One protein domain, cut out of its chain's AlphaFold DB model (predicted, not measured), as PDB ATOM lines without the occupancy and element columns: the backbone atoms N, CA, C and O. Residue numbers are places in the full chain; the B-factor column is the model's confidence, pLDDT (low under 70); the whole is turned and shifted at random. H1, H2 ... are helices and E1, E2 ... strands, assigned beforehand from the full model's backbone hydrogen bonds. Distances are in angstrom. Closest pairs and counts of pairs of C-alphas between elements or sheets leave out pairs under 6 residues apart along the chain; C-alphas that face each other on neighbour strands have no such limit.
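This is residues 7 to 128 of the 128 residues of an uncharacterized protein of Chryseobacterium takakiae (UniProt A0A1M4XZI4). A wall of four antiparallel strands, in the order E3, E2, E5, E8, stands across the middle of an elongated domain; the helical hairpin H4 and H5 and the small strand pair E6 and E7 lie off one face, H4 next to the sheet and H5 beyond it. The small strand pair E1 and E4 stands off the opposite face, and beyond it the short helices H1 and H2 make one end of the long axis, while the loop around Ser 78 makes the other. The 122 printed residues hold five named helices and eight named strands, in the order E1 E2 E3 H1 H2 E4 E5 H3 E6 H4 H5 E7 E8, and the class is mixed, helices and strands. The whole is only just loose, close to compact, with a radius of gyration of the C-alphas of 16.7 A and spans of 56 by 32 by 22 A.

In the largest sheet E2, residues 14 to 18, and E5, residues 60 to 64, are the inner strands; they are antiparallel at 178 degrees, with N 17 and O 62 2.8 A apart, within hydrogen-bond range. E3, residues 21 to 25, is an edge strand and forms a hairpin with E2, antiparallel at 160 degrees, with N 23 and O 16 within hydrogen-bond range at 2.7 A. E8, residues 123 to 127, is the other edge strand, antiparallel to E5 at 173 degrees, with N 126 and O 61 within hydrogen-bond range at 2.8 A. H4, residues 85 to 90, is on this sheet at a height of 9.3 A. It lies only just over E2 and E5, with 3 of its C-alphas falling on each. It runs slantwise to the strands, at 38 degrees to E2 on the local plane, and its line rises 39 degrees out of that plane, only just short of standing up from the sheet. H5, residues 101 to 111, is not on this sheet; it touches H4 at a shallow tilt of 7 degrees, opposite ways, the closest C-alphas being those of Leu 89 and Lys 105, 7.1 A apart. H3, residues 66 to 70, only grazes the sheet, with its residues 66 to 69, and only just touches H4, with 3 pairs of C-alphas within 8 A, the closest those of Ile 68 and Ile 86 at 6.7 A. E6, residues 71 to 73, and E7, residues 115 to 117, are antiparallel neighbours at 145 degrees, with N 72 and O 116 within hydrogen-bond range at 3.0 A. The closest C-alphas of H5 and E7 are those of Leu 109 and Met 115, 5.2 A apart. E1, residues 7 to 9, and E4, residues 52 to 55, are antiparallel at 164 degrees, with N 8 and O 53 within hydrogen-bond range at 2.9 A. E2 and E4 are only just apart, 8.0 A at the closest. H1, residues 34 to 37, and H2, residues 42 to 48, are close but not clearly touching, with the C-alphas of His 37 and Trp 45 7.5 A apart, the closest. In H2, H4 and H5 every O i to N i+4 pair is within hydrogen-bond range; in H3 it is 0 of 1, beside 2 of 2 O i to N i+3 pairs, and H1 is too short for an O i to N i+4 pair.

E1 begins at C-alpha 7, (-7.396, 38.437, -47.114). From first to last C-alpha E2 measures 13.6 A, E3 13.2 A, E5 13.5 A and E8 13.0 A, and E4 10.2 A. H5 is the longest helix, 15.3 A from C-alpha 101 at (-9.961, 42.603, -22.218); H2 measures 9.9 A and H4 8.4 A. E8 ends at C-alpha 127, (-3.297, 44.517, -33.851).

The two C-alphas farthest apart are those of Lys 39 and Ser 78, at 57.1 A. The printed part has no cut, and its one long link, of 11 residues, joins E6 to H4. The mean pLDDT of the printed part is 94.3, and no printed residue is under 70.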
ATOM      1  N   ILE A   7      -6.088  38.814 -46.620       96.12
ATOM      2  CA  ILE A   7      -7.396  38.437 -47.114       96.12
ATOM      3  C   ILE A   7      -8.211  37.905 -45.945       96.12
ATOM      4  O   ILE A   7      -7.698  37.148 -45.122       96.12
ATOM      5  N   ILE A   8      -9.486  38.272 -45.901       96.69
ATOM      6  CA  ILE A   8     -10.473  37.588 -45.072       96.69
ATOM      7  C   ILE A   8     -11.577  37.086 -45.989       96.69
ATOM      8  O   ILE A   8     -12.127  37.846 -46.788       96.69
ATOM      9  N   LEU A   9     -11.875  35.798 -45.876       96.31
ATOM     10  CA  LEU A   9     -13.018  35.151 -46.498       96.31
ATOM     11  C   LEU A   9     -14.002  34.803 -45.383       96.31
ATOM     12  O   LEU A   9     -13.654  34.039 -44.485       96.31
ATOM     13  N   ASN A  10     -15.202  35.372 -45.441       95.88
ATOM     14  CA  ASN A  10     -16.305  35.000 -44.568       95.88
ATOM     15  C   ASN A  10     -17.230  34.017 -45.290       95.88
ATOM     16  O   ASN A  10     -17.505  34.200 -46.472       95.88
ATOM     17  N   ILE A  11     -17.720  32.999 -44.587       95.50
ATOM     18  CA  ILE A  11     -18.669  32.021 -45.127       95.50
ATOM     19  C   ILE A  11     -19.891  32.004 -44.211       95.50
ATOM     20  O   ILE A  11     -19.843  31.408 -43.139       95.50
ATOM     21  N   GLY A  12     -20.974  32.656 -44.642       94.56
ATOM     22  CA  GLY A  12     -22.172  32.850 -43.819       94.56
ATOM     23  C   GLY A  12     -22.284  34.257 -43.252       94.56
ATOM     24  O   GLY A  12     -21.921  35.224 -43.932       94.56
ATOM     25  N   ASP A  13     -22.793  34.338 -42.026       95.75
ATOM     26  CA  ASP A  13     -23.101  35.585 -41.330       95.75
ATOM     27  C   ASP A  13     -21.970  35.955 -40.378       95.75
ATOM     28  O   ASP A  13     -21.259  35.095 -39.856       95.75
ATOM     29  N   GLY A  14     -21.752  37.250 -40.200       96.12
ATOM     30  CA  GLY A  14     -20.712  37.737 -39.309       96.12
ATOM     31  C   GLY A  14     -20.215  39.118 -39.685       96.12
ATOM     32  O   GLY A  14     -20.731  39.785 -40.584       96.12
ATOM     33  N   LEU A  15     -19.176  39.555 -38.981       97.81
ATOM     34  CA  LEU A  15     -18.698  40.924 -39.086       97.81
ATOM     35  C   LEU A  15     -17.176  40.968 -39.159       97.81
ATOM     36  O   LEU A  15     -16.468  40.313 -38.395       97.81
ATOM     37  N   ILE A  16     -16.672  41.776 -40.088       98.12
ATOM     38  CA  ILE A  16     -15.250  42.056 -40.268       98.12
ATOM     39  C   ILE A  16     -14.995  43.537 -40.002       98.12
ATOM     40  O   ILE A  16     -15.647  44.396 -40.588       98.12
ATOM     41  N   CYS A  17     -13.997  43.855 -39.187       98.06
ATOM     42  CA  CYS A  17     -13.486  45.211 -39.024       98.06
ATOM     43  C   CYS A  17     -12.029  45.264 -39.484       98.06
ATOM     44  O   CYS A  17     -11.187  44.561 -38.935       98.06
ATOM     45  N   ILE A  18     -11.717  46.093 -40.482       97.44
ATOM     46  CA  ILE A  18     -10.341  46.323 -40.947       97.44
ATOM     47  C   ILE A  18     -10.023  47.804 -40.781       97.44
ATOM     48  O   ILE A  18     -10.621  48.656 -41.438       97.44
ATOM     49  N   ASN A  19      -9.061  48.115 -39.917       95.81
ATOM     50  CA  ASN A  19      -8.592  49.462 -39.594       95.81
ATOM     51  C   ASN A  19      -9.743  50.425 -39.250       95.81
ATOM     52  O   ASN A  19      -9.797  51.548 -39.752       95.81
ATOM     53  N   GLY A  20     -10.700  49.958 -38.445       96.44
ATOM     54  CA  GLY A  20     -11.889  50.723 -38.063       96.44
ATOM     55  C   GLY A  20     -13.029  50.715 -39.087       96.44
ATOM     56  O   GLY A  20     -14.108  51.225 -38.798       96.44
ATOM     57  N   LYS A  21     -12.834  50.134 -40.277       97.31
ATOM     58  CA  LYS A  21     -13.901  49.978 -41.269       97.31
ATOM     59  C   LYS A  21     -14.634  48.658 -41.053       97.31
ATOM     60  O   LYS A  21     -14.103  47.593 -41.364       97.31
ATOM     61  N   ILE A  22     -15.872  48.757 -40.583       97.88
ATOM     62  CA  ILE A  22     -16.782  47.626 -40.402       97.88
ATOM     63  C   ILE A  22     -17.399  47.222 -41.748       97.88
ATOM     64  O   ILE A  22     -17.821  48.066 -42.538       97.88
ATOM     65  N   THR A  23     -17.434  45.920 -42.009       97.75
ATOM     66  CA  THR A  23     -18.187  45.267 -43.080       97.75
ATOM     67  C   THR A  23     -18.987  44.134 -42.455       97.75
ATOM     68  O   THR A  23     -18.409  43.198 -41.905       97.75
ATOM     69  N   GLU A  24     -20.308  44.243 -42.522       96.50
ATOM     70  CA  GLU A  24     -21.238  43.204 -42.084       96.50
ATOM     71  C   GLU A  24     -21.615  42.316 -43.267       96.50
ATOM     72  O   GLU A  24     -21.754  42.776 -44.406       96.50
ATOM     73  N   PHE A  25     -21.758  41.032 -42.984       95.62
ATOM     74  CA  PHE A  25     -22.146  40.013 -43.932       95.62
ATOM     75  C   PHE A  25     -23.403  39.313 -43.422       95.62
ATOM     76  O   PHE A  25     -23.381  38.731 -42.345       95.62
ATOM     77  N   GLU A  26     -24.460  39.366 -44.231       90.62
ATOM     78  CA  GLU A  26     -25.783  38.809 -43.943       90.62
ATOM     79  C   GLU A  26     -26.224  37.927 -45.126       90.62
ATOM     80  O   GLU A  26     -26.239  38.358 -46.286       90.62
ATOM     81  N   ARG A  27     -26.534  36.669 -44.834       88.50
ATOM     82  CA  ARG A  27     -26.885  35.571 -45.740       88.50
ATOM     83  C   ARG A  27     -28.165  34.872 -45.294       88.50
ATOM     84  O   ARG A  27     -28.468  33.814 -45.845       88.50
ATOM     85  N   ASP A  28     -28.931  35.434 -44.364       90.94
ATOM     86  CA  ASP A  28     -30.179  34.865 -43.854       90.94
ATOM     87  C   ASP A  28     -29.954  33.436 -43.336       90.94
ATOM     88  O   ASP A  28     -30.689  32.504 -43.680       90.94
ATOM     89  N   ASN A  29     -28.862  33.241 -42.583       85.75
ATOM     90  CA  ASN A  29     -28.431  31.947 -42.058       85.75
ATOM     91  C   ASN A  29     -28.282  30.847 -43.133       85.75
ATOM     92  O   ASN A  29     -28.472  29.657 -42.863       85.75
ATOM     93  N   LYS A  30     -27.931  31.226 -44.373       90.44
ATOM     94  CA  LYS A  30     -27.666  30.313 -45.507       90.44
ATOM     95  C   LYS A  30     -26.205  30.413 -45.967       90.44
ATOM     96  O   LYS A  30     -25.929  30.928 -47.053       90.44
ATOM     97  N   PRO A  31     -25.255  29.944 -45.143       91.44
ATOM     98  CA  PRO A  31     -23.837  29.922 -45.484       91.44
ATOM     99  C   PRO A  31     -23.550  29.031 -46.695       91.44
ATOM    100  O   PRO A  31     -24.080  27.928 -46.817       91.44
ATOM    101  N   ASP A  32     -22.644  29.491 -47.554       90.69
ATOM    102  CA  ASP A  32     -22.130  28.733 -48.700       90.69
ATOM    103  C   ASP A  32     -20.952  27.847 -48.268       90.69
ATOM    104  O   ASP A  32     -19.789  28.103 -48.586       90.69
ATOM    105  N   TYR A  33     -21.225  26.857 -47.414       91.69
ATOM    106  CA  TYR A  33     -20.168  26.034 -46.832       91.69
ATOM    107  C   TYR A  33     -19.370  25.289 -47.900       91.69
ATOM    108  O   TYR A  33     -19.931  24.623 -48.765       91.69
ATOM    109  N   LEU A  34     -18.045  25.251 -47.731       91.38
ATOM    110  CA  LEU A  34     -17.147  24.472 -48.590       91.38
ATOM    111  C   LEU A  34     -17.567  22.992 -48.710       91.38
ATOM    112  O   LEU A  34     -17.377  22.367 -49.749       91.38
ATOM    113  N   ALA A  35     -18.185  22.427 -47.665       92.44
ATOM    114  CA  ALA A  35     -18.679  21.050 -47.663       92.44
ATOM    115  C   ALA A  35     -19.795  20.780 -48.696       92.44
ATOM    116  O   ALA A  35     -20.013  19.628 -49.072       92.44
ATOM    117  N   TYR A  36     -20.489  21.812 -49.184       93.06
ATOM    118  CA  TYR A  36     -21.464  21.679 -50.273       93.06
ATOM    119  C   TYR A  36     -20.791  21.484 -51.637       93.06
ATOM    120  O   TYR A  36     -21.401  20.935 -52.553       93.06
ATOM    121  N   HIS A  37     -19.507  21.831 -51.729       93.50
ATOM    122  CA  HIS A  37     -18.722  21.900 -52.958       93.50
ATOM    123  C   HIS A  37     -17.607  20.851 -53.016       93.50
ATOM    124  O   HIS A  37     -16.664  20.986 -53.786       93.50
ATOM    125  N   LEU A  38     -17.695  19.764 -52.235       93.69
ATOM    126  CA  LEU A  38     -16.642  18.730 -52.168       93.69
ATOM    127  C   LEU A  38     -16.330  18.049 -53.512       93.69
ATOM    128  O   LEU A  38     -15.304  17.384 -53.635       93.69
ATOM    129  N   LYS A  39     -17.233  18.153 -54.492       95.81
ATOM    130  CA  LYS A  39     -17.058  17.613 -55.848       95.81
ATOM    131  C   LYS A  39     -16.693  18.683 -56.878       95.81
ATOM    132  O   LYS A  39     -16.382  18.324 -58.011       95.81
ATOM    133  N   ASP A  40     -16.759  19.952 -56.495       94.19
ATOM    134  CA  ASP A  40     -16.499  21.076 -57.384       94.19
ATOM    135  C   ASP A  40     -15.000  21.382 -57.417       94.19
ATOM    136  O   ASP A  40     -14.212  20.917 -56.587       94.19
ATOM    137  N   ASN A  41     -14.584  22.179 -58.398       96.06
ATOM    138  CA  ASN A  41     -13.229  22.702 -58.422       96.06
ATOM    139  C   ASN A  41     -13.064  23.763 -57.313       96.06
ATOM    140  O   ASN A  41     -13.806  24.745 -57.264       96.06
ATOM    141  N   LEU A  42     -12.080  23.561 -56.431       93.88
ATOM    142  CA  LEU A  42     -11.827  24.446 -55.291       93.88
ATOM    143  C   LEU A  42     -11.447  25.870 -55.718       93.88
ATOM    144  O   LEU A  42     -11.900  26.825 -55.090       93.88
ATOM    145  N   ASP A  43     -10.629  26.013 -56.761       94.94
ATOM    146  CA  ASP A  43     -10.183  27.320 -57.244       94.94
ATOM    147  C   ASP A  43     -11.363  28.103 -57.819       94.94
ATOM    148  O   ASP A  43     -11.516  29.288 -57.525       94.94
ATOM    149  N   ASP A  44     -12.241  27.441 -58.574       94.56
ATOM    150  CA  ASP A  44     -13.459  28.056 -59.102       94.56
ATOM    151  C   ASP A  44     -14.386  28.500 -57.965       94.56
ATOM    152  O   ASP A  44     -14.827  29.652 -57.943       94.56
ATOM    153  N   TRP A  45     -14.638  27.631 -56.977       93.94
ATOM    154  CA  TRP A  45     -15.433  27.983 -55.797       93.94
ATOM    155  C   TRP A  45     -14.839  29.188 -55.063       93.94
ATOM    156  O   TRP A  45     -15.535  30.173 -54.825       93.94
ATOM    157  N   TYR A  46     -13.538  29.146 -54.763       94.62
ATOM    158  CA  TYR A  46     -12.832  30.200 -54.039       94.62
ATOM    159  C   TYR A  46     -12.829  31.530 -54.804       94.62
ATOM    160  O   TYR A  46     -13.038  32.597 -54.214       94.62
ATOM    161  N   ASN A  47     -12.600  31.495 -56.118       94.50
ATOM    162  CA  ASN A  47     -12.587  32.684 -56.965       94.50
ATOM    163  C   ASN A  47     -13.967  33.342 -57.046       94.50
ATOM    164  O   ASN A  47     -14.034  34.572 -57.032       94.50
ATOM    165  N   ASN A  48     -15.036  32.544 -57.014       93.00
ATOM    166  CA  ASN A  48     -16.421  33.011 -57.046       93.00
ATOM    167  C   ASN A  48     -16.956  33.511 -55.690       93.00
ATOM    168  O   ASN A  48     -18.042  34.092 -55.649       93.00
ATOM    169  N   GLN A  49     -16.215  33.344 -54.585       94.00
ATOM    170  CA  GLN A  49     -16.647  33.838 -53.274       94.00
ATOM    171  C   GLN A  49     -16.742  35.368 -53.227       94.00
ATOM    172  O   GLN A  49     -15.753  36.081 -53.427       94.00
ATOM    173  N   THR A  50     -17.933  35.867 -52.892       92.50
ATOM    174  CA  THR A  50     -18.250  37.305 -52.840       92.50
ATOM    175  C   THR A  50     -18.018  37.936 -51.467       92.50
ATOM    176  O   THR A  50     -17.825  39.145 -51.373       92.50
ATOM    177  N   GLN A  51     -17.979  37.139 -50.397       95.62
ATOM    178  CA  GLN A  51     -17.725  37.597 -49.025       95.62
ATOM    179  C   GLN A  51     -16.222  37.589 -48.708       95.62
ATOM    180  O   GLN A  51     -15.763  37.041 -47.707       95.62
ATOM    181  N   LYS A  52     -15.437  38.165 -49.621       95.62
ATOM    182  CA  LYS A  52     -13.976  38.114 -49.636       95.62
ATOM    183  C   LYS A  52     -13.416  39.530 -49.699       95.62
ATOM    184  O   LYS A  52     -13.692  40.261 -50.647       95.62
ATOM    185  N   ILE A  53     -12.628  39.918 -48.699       96.69
ATOM    186  CA  ILE A  53     -12.047  41.260 -48.592       96.69
ATOM    187  C   ILE A  53     -10.528  41.157 -48.639       96.69
ATOM    188  O   ILE A  53      -9.922  40.469 -47.820       96.69
ATOM    189  N   PHE A  54      -9.924  41.881 -49.577       95.69
ATOM    190  CA  PHE A  54      -8.480  42.078 -49.659       95.69
ATOM    191  C   PHE A  54      -8.100  43.416 -49.026       95.69
ATOM    192  O   PHE A  54      -8.806  44.413 -49.193       95.69
ATOM    193  N   PHE A  55      -6.968  43.455 -48.335       94.88
ATOM    194  CA  PHE A  55      -6.410  44.674 -47.755       94.88
ATOM    195  C   PHE A  55      -4.884  44.660 -47.851       94.88
ATOM    196  O   PHE A  55      -4.272  43.599 -47.931       94.88
ATOM    197  N   ASN A  56      -4.270  45.844 -47.866       91.88
ATOM    198  CA  ASN A  56      -2.833  46.026 -48.110       91.88
ATOM    199  C   ASN A  56      -2.112  46.876 -47.049       91.88
ATOM    200  O   ASN A  56      -0.994  47.338 -47.279       91.88
ATOM    201  N   GLN A  57      -2.752  47.079 -45.894       90.12
ATOM    202  CA  GLN A  57      -2.177  47.724 -44.715       90.12
ATOM    203  C   GLN A  57      -2.851  47.159 -43.463       90.12
ATOM    204  O   GLN A  57      -3.959  47.569 -43.125       90.12
ATOM    205  N   MET A  58      -2.222  46.213 -42.776       90.56
ATOM    206  CA  MET A  58      -2.762  45.633 -41.550       90.56
ATOM    207  C   MET A  58      -2.303  46.465 -40.348       90.56
ATOM    208  O   MET A  58      -1.107  46.498 -40.048       90.56
ATOM    209  N   LYS A  59      -3.237  47.150 -39.675       93.62
ATOM    210  CA  LYS A  59      -2.990  47.831 -38.389       93.62
ATOM    211  C   LYS A  59      -3.846  47.239 -37.277       93.62
ATOM    212  O   LYS A  59      -3.344  46.979 -36.192       93.62
ATOM    213  N   ASP A  60      -5.122  47.029 -37.569       94.81
ATOM    214  CA  ASP A  60      -6.101  46.500 -36.629       94.81
ATOM    215  C   ASP A  60      -7.167  45.737 -37.406       94.81
ATOM    216  O   ASP A  60      -7.855  46.310 -38.250       94.81
ATOM    217  N   VAL A  61      -7.254  44.433 -37.185       96.44
ATOM    218  CA  VAL A  61      -8.185  43.560 -37.891       96.44
ATOM    219  C   VAL A  61      -8.942  42.734 -36.874       96.44
ATOM    220  O   VAL A  61      -8.332  42.014 -36.089       96.44
ATOM    221  N   SER A  62     -10.267  42.796 -36.930       96.94
ATOM    222  CA  SER A  62     -11.150  41.967 -36.120       96.94
ATOM    223  C   SER A  62     -12.129  41.185 -36.985       96.94
ATOM    224  O   SER A  62     -12.641  41.705 -37.975       96.94
ATOM    225  N   ILE A  63     -12.430  39.959 -36.572       98.06
ATOM    226  CA  ILE A  63     -13.561  39.171 -37.059       98.06
ATOM    227  C   ILE A  63     -14.434  38.775 -35.874       98.06
ATOM    228  O   ILE A  63     -13.919  38.537 -34.778       98.06
ATOM    229  N   ALA A  64     -15.740  38.712 -36.092       98.19
ATOM    230  CA  ALA A  64     -16.707  38.328 -35.078       98.19
ATOM    231  C   ALA A  64     -17.808  37.440 -35.664       98.19
ATOM    232  O   ALA A  64     -18.144  37.572 -36.845       98.19
ATOM    233  N   THR A  65     -18.375  36.574 -34.822       97.31
ATOM    234  CA  THR A  65     -19.638  35.886 -35.127       97.31
ATOM    235  C   THR A  65     -20.770  36.902 -35.294       97.31
ATOM    236  O   THR A  65     -20.694  38.026 -34.793       97.31
ATOM    237  N   ASP A  66     -21.829  36.502 -35.985       95.88
ATOM    238  CA  ASP A  66     -23.084  37.250 -36.145       95.88
ATOM    239  C   ASP A  66     -23.750  37.612 -34.807       95.88
ATOM    240  O   ASP A  66     -24.380  38.666 -34.692       95.88
ATOM    241  N   GLY A  67     -23.498  36.837 -33.747       97.12
ATOM    242  CA  GLY A  67     -23.900  37.177 -32.383       97.12
ATOM    243  C   GLY A  67     -23.439  38.562 -31.900       97.12
ATOM    244  O   GLY A  67     -24.042  39.116 -30.977       97.12
ATOM    245  N   ILE A  68     -22.453  39.199 -32.543       97.62
ATOM    246  CA  ILE A  68     -22.088  40.598 -32.268       97.62
ATOM    247  C   ILE A  68     -23.186  41.612 -32.625       97.62
ATOM    248  O   ILE A  68     -23.270  42.664 -31.990       97.62
ATOM    249  N   SER A  69     -24.055  41.292 -33.581       95.75
ATOM    250  CA  SER A  69     -25.199  42.124 -33.966       95.75
ATOM    251  C   SER A  69     -26.414  41.890 -33.051       95.75
ATOM    252  O   SER A  69     -27.395  42.627 -33.117       95.75
ATOM    253  N   SER A  70     -26.341  40.913 -32.134       96.56
ATOM    254  CA  SER A  70     -27.443  40.520 -31.239       96.56
ATOM    255  C   SER A  70     -27.529  41.321 -29.931       96.56
ATOM    256  O   SER A  70     -28.347  41.022 -29.057       96.56
ATOM    257  N   PHE A  71     -26.674  42.331 -29.742       97.56
ATOM    258  CA  PHE A  71     -26.682  43.110 -28.508       97.56
ATOM    259  C   PHE A  71     -28.011  43.834 -28.299       97.56
ATOM    260  O   PHE A  71     -28.457  44.625 -29.126       97.56
ATOM    261  N   THR A  72     -28.599  43.636 -27.123       96.12
ATOM    262  CA  THR A  72     -29.831  44.314 -26.724       96.12
ATOM    263  C   THR A  72     -29.781  44.753 -25.268       96.12
ATOM    264  O   THR A  72     -28.993  44.246 -24.465       96.12
ATOM    265  N   THR A  73     -30.645  45.699 -24.910       95.06
ATOM    266  CA  THR A  73     -30.816  46.142 -23.527       95.06
ATOM    267  C   THR A  73     -31.623  45.105 -22.753       95.06
ATOM    268  O   THR A  73     -32.828  44.967 -22.948       95.06
ATOM    269  N   VAL A  74     -30.969  44.407 -21.825       93.31
ATOM    270  CA  VAL A  74     -31.592  43.373 -20.981       93.31
ATOM    271  C   VAL A  74     -31.957  43.877 -19.584       93.31
ATOM    272  O   VAL A  74     -32.739  43.243 -18.878       93.31
ATOM    273  N   LYS A  75     -31.410  45.024 -19.158       91.38
ATOM    274  CA  LYS A  75     -31.757  45.670 -17.884       91.38
ATOM    275  C   LYS A  75     -31.616  47.183 -17.966       91.38
ATOM    276  O   LYS A  75     -30.768  47.699 -18.684       91.38
ATOM    277  N   LYS A  76     -32.429  47.900 -17.186       87.69
ATOM    278  CA  LYS A  76     -32.265  49.348 -17.005       87.69
ATOM    279  C   LYS A  76     -31.069  49.620 -16.099       87.69
ATOM    280  O   LYS A  76     -30.911  48.957 -15.075       87.69
ATOM    281  N   THR A  77     -30.276  50.623 -16.449       88.88
ATOM    282  CA  THR A  77     -29.226  51.165 -15.585       88.88
ATOM    283  C   THR A  77     -29.518  52.634 -15.293       88.88
ATOM    284  O   THR A  77     -30.388  53.245 -15.911       88.88
ATOM    285  N   SER A  78     -28.826  53.209 -14.309       84.31
ATOM    286  CA  SER A  78     -28.906  54.643 -14.001       84.31
ATOM    287  C   SER A  78     -28.193  55.524 -15.035       84.31
ATOM    288  O   SER A  78     -28.206  56.745 -14.899       84.31
ATOM    289  N   HIS A  79     -27.546  54.918 -16.035       85.06
ATOM    290  CA  HIS A  79     -26.760  55.598 -17.055       85.06
ATOM    291  C   HIS A  79     -27.597  55.694 -18.334       85.06
ATOM    292  O   HIS A  79     -28.075  54.686 -18.845       85.06
ATOM    293  N   ASN A  80     -27.773  56.911 -18.848       76.12
ATOM    294  CA  ASN A  80     -28.556  57.179 -20.063       76.12
ATOM    295  C   ASN A  80     -27.673  57.381 -21.307       76.12
ATOM    296  O   ASN A  80     -28.158  57.818 -22.352       76.12
ATOM    297  N   GLU A  81     -26.373  57.115 -21.192       86.06
ATOM    298  CA  GLU A  81     -25.429  57.227 -22.299       86.06
ATOM    299  C   GLU A  81     -25.697  56.139 -23.340       86.06
ATOM    300  O   GLU A  81     -25.924  54.974 -23.005       86.06
ATOM    301  N   LYS A  82     -25.667  56.521 -24.620       86.62
ATOM    302  CA  LYS A  82     -25.736  55.553 -25.713       86.62
ATOM    303  C   LYS A  82     -24.382  54.879 -25.863       86.62
ATOM    304  O   LYS A  82     -23.357  55.554 -25.869       86.62
ATOM    305  N   MET A  83     -24.414  53.569 -26.052       93.69
ATOM    306  CA  MET A  83     -23.232  52.761 -26.291       93.69
ATOM    307  C   MET A  83     -23.405  51.974 -27.579       93.69
ATOM    308  O   MET A  83     -24.485  51.447 -27.836       93.69
ATOM    309  N   ASP A  84     -22.340  51.909 -28.369       96.44
ATOM    310  CA  ASP A  84     -22.252  51.062 -29.553       96.44
ATOM    311  C   ASP A  84     -21.334  49.870 -29.230       96.44
ATOM    312  O   ASP A  84     -20.108  50.031 -29.190       96.44
ATOM    313  N   PRO A  85     -21.904  48.680 -28.961       97.38
ATOM    314  CA  PRO A  85     -21.125  47.494 -28.629       97.38
ATOM    315  C   PRO A  85     -20.147  47.091 -29.733       97.38
ATOM    316  O   PRO A  85     -19.045  46.650 -29.421       97.38
ATOM    317  N   ILE A  86     -20.512  47.269 -31.006       97.75
ATOM    318  CA  ILE A  86     -19.695  46.835 -32.144       97.75
ATOM    319  C   ILE A  86     -18.431  47.692 -32.214       97.75
ATOM    320  O   ILE A  86     -17.319  47.161 -32.205       97.75
ATOM    321  N   ASN A  87     -18.579  49.020 -32.199       97.50
ATOM    322  CA  ASN A  87     -17.429  49.926 -32.174       97.50
ATOM    323  C   ASN A  87     -16.560  49.701 -30.921       97.50
ATOM    324  O   ASN A  87     -15.331  49.659 -31.003       97.50
ATOM    325  N   TYR A  88     -17.180  49.498 -29.757       97.50
ATOM    326  CA  TYR A  88     -16.441  49.300 -28.511       97.50
ATOM    327  C   TYR A  88     -15.659  47.982 -28.454       97.50
ATOM    328  O   TYR A  88     -14.575  47.915 -27.873       97.50
ATOM    329  N   LEU A  89     -16.182  46.910 -29.041       97.31
ATOM    330  CA  LEU A  89     -15.510  45.613 -29.016       97.31
ATOM    331  C   LEU A  89     -14.444  45.500 -30.114       97.31
ATOM    332  O   LEU A  89     -13.379  44.931 -29.867       97.31
ATOM    333  N   LEU A  90     -14.691  46.071 -31.297       96.94
ATOM    334  CA  LEU A  90     -13.844  45.854 -32.475       96.94
ATOM    335  C   LEU A  90     -12.846  46.973 -32.772       96.94
ATOM    336  O   LEU A  90     -11.920  46.751 -33.547       96.94
ATOM    337  N   ILE A  91     -13.044  48.174 -32.223       96.69
ATOM    338  CA  ILE A  91     -12.254  49.362 -32.587       96.69
ATOM    339  C   ILE A  91     -11.631  49.993 -31.354       96.69
ATOM    340  O   ILE A  91     -10.433  50.268 -31.349       96.69
ATOM    341  N   ASP A  92     -12.399  50.173 -30.282       96.50
ATOM    342  CA  ASP A  92     -11.862  50.761 -29.058       96.50
ATOM    343  C   ASP A  92     -10.660  49.956 -28.522       96.50
ATOM    344  O   ASP A  92     -10.655  48.717 -28.521       96.50
ATOM    345  N   THR A  93      -9.629  50.677 -28.087       94.12
ATOM    346  CA  THR A  93      -8.324  50.132 -27.689       94.12
ATOM    347  C   THR A  93      -8.136  50.077 -26.174       94.12
ATOM    348  O   THR A  93      -7.056  49.729 -25.698       94.12
ATOM    349  N   GLU A  94      -9.160  50.430 -25.395       93.44
ATOM    350  CA  GLU A  94      -9.099  50.388 -23.940       93.44
ATOM    351  C   GLU A  94      -8.860  48.946 -23.463       93.44
ATOM    352  O   GLU A  94      -9.552  48.011 -23.874       93.44
ATOM    353  N   ASN A  95      -7.879  48.770 -22.571       90.75
ATOM    354  CA  ASN A  95      -7.467  47.481 -22.003       90.75
ATOM    355  C   ASN A  95      -6.925  46.452 -23.013       90.75
ATOM    356  O   ASN A  95      -6.916  45.270 -22.687       90.75
ATOM    357  N   MET A  96      -6.466  46.851 -24.206       88.81
ATOM    358  CA  MET A  96      -5.997  45.904 -25.236       88.81
ATOM    359  C   MET A  96      -4.846  44.993 -24.776       88.81
ATOM    360  O   MET A  96      -4.780  43.848 -25.207       88.81
ATOM    361  N   ASP A  97      -3.995  45.469 -23.864       88.25
ATOM    362  CA  ASP A  97      -2.875  44.697 -23.307       88.25
ATOM    363  C   ASP A  97      -3.303  43.660 -22.248       88.25
ATOM    364  O   ASP A  97      -2.477  42.902 -21.742       88.25
ATOM    365  N   SER A  98      -4.585  43.632 -21.866       91.88
ATOM    366  CA  SER A  98      -5.117  42.693 -20.879       91.88
ATOM    367  C   SER A  98      -5.617  41.414 -21.544       91.88
ATOM    368  O   SER A  98      -6.489  41.456 -22.411       91.88
ATOM    369  N   GLU A  99      -5.172  40.254 -21.057       90.38
ATOM    370  CA  GLU A  99      -5.733  38.950 -21.454       90.38
ATOM    371  C   GLU A  99      -7.238  38.848 -21.143       90.38
ATOM    372  O   GLU A  99      -7.980  38.113 -21.792       90.38
ATOM    373  N   GLU A 100      -7.722  39.642 -20.183       93.25
ATOM    374  CA  GLU A 100      -9.126  39.695 -19.782       93.25
ATOM    375  C   GLU A 100      -9.941  40.753 -20.543       93.25
ATOM    376  O   GLU A 100     -11.122  40.935 -20.225       93.25
ATOM    377  N   MET A 101      -9.360  41.448 -21.533       93.25
ATOM    378  CA  MET A 101      -9.961  42.603 -22.218       93.25
ATOM    379  C   MET A 101     -11.412  42.360 -22.634       93.25
ATOM    380  O   MET A 101     -12.300  43.113 -22.229       93.25
ATOM    381  N   LEU A 102     -11.676  41.277 -23.371       93.81
ATOM    382  CA  LEU A 102     -13.026  40.955 -23.835       93.81
ATOM    383  C   LEU A 102     -13.994  40.798 -22.654       93.81
ATOM    384  O   LEU A 102     -15.078  41.378 -22.652       93.81
ATOM    385  N   SER A 103     -13.584  40.074 -21.610       95.31
ATOM    386  CA  SER A 103     -14.417  39.860 -20.423       95.31
ATOM    387  C   SER A 103     -14.715  41.163 -19.670       95.31
ATOM    388  O   SER A 103     -15.844  41.369 -19.217       95.31
ATOM    389  N   LEU A 104     -13.743  42.078 -19.573       96.06
ATOM    390  CA  LEU A 104     -13.906  43.386 -18.934       96.06
ATOM    391  C   LEU A 104     -14.853  44.277 -19.739       96.06
ATOM    392  O   LEU A 104     -15.756  44.898 -19.170       96.06
ATOM    393  N   LYS A 105     -14.700  44.296 -21.067       96.88
ATOM    394  CA  LYS A 105     -15.587  45.042 -21.962       96.88
ATOM    395  C   LYS A 105     -17.021  44.527 -21.896       96.88
ATOM    396  O   LYS A 105     -17.936  45.335 -21.744       96.88
ATOM    397  N   LEU A 106     -17.223  43.210 -21.907       96.94
ATOM    398  CA  LEU A 106     -18.548  42.599 -21.760       96.94
ATOM    399  C   LEU A 106     -19.178  42.901 -20.397       96.94
ATOM    400  O   LEU A 106     -20.343  43.293 -20.337       96.94
ATOM    401  N   LYS A 107     -18.407  42.819 -19.304       96.06
ATOM    402  CA  LYS A 107     -18.876  43.227 -17.970       96.06
ATOM    403  C   LYS A 107     -19.286  44.699 -17.947       96.06
ATOM    404  O   LYS A 107     -20.303  45.029 -17.343       96.06
ATOM    405  N   ARG A 108     -18.547  45.596 -18.609       96.00
ATOM    406  CA  ARG A 108     -18.927  47.016 -18.697       96.00
ATOM    407  C   ARG A 108     -20.221  47.207 -19.490       96.00
ATOM    408  O   ARG A 108     -21.113  47.901 -19.003       96.00
ATOM    409  N   LEU A 109     -20.347  46.570 -20.656       96.94
ATOM    410  CA  LEU A 109     -21.578  46.578 -21.459       96.94
ATOM    411  C   LEU A 109     -22.776  46.107 -20.629       96.94
ATOM    412  O   LEU A 109     -23.801  46.785 -20.582       96.94
ATOM    413  N   GLU A 110     -22.611  45.028 -19.867       96.38
ATOM    414  CA  GLU A 110     -23.659  44.522 -18.994       96.38
ATOM    415  C   GLU A 110     -23.961  45.468 -17.822       96.38
ATOM    416  O   GLU A 110     -25.111  45.837 -17.602       96.38
ATOM    417  N   HIS A 111     -22.978  45.796 -16.986       95.38
ATOM    418  CA  HIS A 111     -23.234  46.436 -15.694       95.38
ATOM    419  C   HIS A 111     -23.484  47.937 -15.810       95.38
ATOM    420  O   HIS A 111     -24.305  48.469 -15.063       95.38
ATOM    421  N   HIS A 112     -22.804  48.607 -16.740       95.25
ATOM    422  CA  HIS A 112     -22.913  50.049 -16.921       95.25
ATOM    423  C   HIS A 112     -24.027  50.404 -17.910       95.25
ATOM    424  O   HIS A 112     -24.876  51.244 -17.603       95.25
ATOM    425  N   TYR A 113     -24.079  49.707 -19.049       96.00
ATOM    426  CA  TYR A 113     -25.019  50.007 -20.138       96.00
ATOM    427  C   TYR A 113     -26.245  49.085 -20.178       96.00
ATOM    428  O   TYR A 113     -27.196  49.357 -20.903       96.00
ATOM    429  N   GLY A 114     -26.273  48.008 -19.386       96.06
ATOM    430  CA  GLY A 114     -27.417  47.095 -19.346       96.06
ATOM    431  C   GLY A 114     -27.561  46.224 -20.594       96.06
ATOM    432  O   GLY A 114     -28.636  45.662 -20.804       96.06
ATOM    433  N   MET A 115     -26.510  46.116 -21.411       97.25
ATOM    434  CA  MET A 115     -26.530  45.439 -22.706       97.25
ATOM    435  C   MET A 115     -25.868  44.062 -22.640       97.25
ATOM    436  O   MET A 115     -24.835  43.896 -21.991       97.25
ATOM    437  N   LYS A 116     -26.440  43.080 -23.339       97.31
ATOM    438  CA  LYS A 116     -25.846  41.750 -23.545       97.31
ATOM    439  C   LYS A 116     -26.084  41.276 -24.975       97.31
ATOM    440  O   LYS A 116     -27.133  41.627 -25.518       97.31
ATOM    441  N   PRO A 117     -25.177  40.469 -25.552       97.50
ATOM    442  CA  PRO A 117     -25.524  39.694 -26.732       97.50
ATOM    443  C   PRO A 117     -26.584  38.658 -26.335       97.50
ATOM    444  O   PRO A 117     -26.545  38.117 -25.224       97.50
ATOM    445  N   THR A 118     -27.561  38.428 -27.206       96.69
ATOM    446  CA  THR A 118     -28.572  37.374 -27.021       96.69
ATOM    447  C   THR A 118     -28.204  36.072 -27.720       96.69
ATOM    448  O   THR A 118     -28.933  35.097 -27.575       96.69
ATOM    449  N   ASP A 119     -27.097  36.076 -28.453       96.06
ATOM    450  CA  ASP A 119     -26.532  34.933 -29.160       96.06
ATOM    451  C   ASP A 119     -25.045  34.751 -28.807       96.06
ATOM    452  O   ASP A 119     -24.434  35.606 -28.150       96.06
ATOM    453  N   ASP A 120     -24.462  33.637 -29.238       95.75
ATOM    454  CA  ASP A 120     -23.075  33.289 -28.972       95.75
ATOM    455  C   ASP A 120     -22.108  34.270 -29.658       95.75
ATOM    456  O   ASP A 120     -22.101  34.488 -30.873       95.75
ATOM    457  N   LEU A 121     -21.237  34.867 -28.844       97.12
ATOM    458  CA  LEU A 121     -20.261  35.857 -29.279       97.12
ATOM    459  C   LEU A 121     -18.850  35.274 -29.246       97.12
ATOM    460  O   LEU A 121     -18.335  34.934 -28.179       97.12
ATOM    461  N   ALA A 122     -18.179  35.281 -30.394       96.69
ATOM    462  CA  ALA A 122     -16.738  35.089 -30.478       96.69
ATOM    463  C   ALA A 122     -16.102  36.212 -31.300       96.69
ATOM    464  O   ALA A 122     -16.658  36.645 -32.307       96.69
ATOM    465  N   ILE A 123     -14.935  36.687 -30.856       96.94
ATOM    466  CA  ILE A 123     -14.165  37.743 -31.517       96.94
ATOM    467  C   ILE A 123     -12.702  37.317 -31.570       96.94
ATOM    468  O   ILE A 123     -12.131  36.913 -30.558       96.94
ATOM    469  N   ILE A 124     -12.086  37.463 -32.740       95.75
ATOM    470  CA  ILE A 124     -10.633  37.401 -32.910       95.75
ATOM    471  C   ILE A 124     -10.181  38.768 -33.402       95.75
ATOM    472  O   ILE A 124     -10.691  39.253 -34.408       95.75
ATOM    473  N   ARG A 125      -9.219  39.376 -32.705       94.31
ATOM    474  CA  ARG A 125      -8.637  40.673 -33.058       94.31
ATOM    475  C   ARG A 125      -7.123  40.573 -33.094       94.31
ATOM    476  O   ARG A 125      -6.517  39.999 -32.196       94.31
ATOM    477  N   ILE A 126      -6.527  41.127 -34.142       92.00
ATOM    478  CA  ILE A 126      -5.085  41.168 -34.348       92.00
ATOM    479  C   ILE A 126      -4.699  42.621 -34.612       92.00
ATOM    480  O   ILE A 126      -5.176  43.234 -35.569       92.00
ATOM    481  N   THR A 127      -3.822  43.153 -33.769       90.50
ATOM    482  CA  THR A 127      -3.297  44.517 -33.851       90.50
ATOM    483  C   THR A 127      -1.777  44.499 -34.014       90.50
ATOM    484  O   THR A 127      -1.122  43.498 -33.707       90.50
ATOM    485  N   LYS A 128      -1.224  45.582 -34.563       86.81
ATOM    486  CA  LYS A 128       0.224  45.818 -34.665       86.81
ATOM    487  C   LYS A 128       0.700  46.918 -33.736       86.81
ATOM    488  O   LYS A 128      -0.064  47.889 -33.544       86.81
TER     489      LYS A 128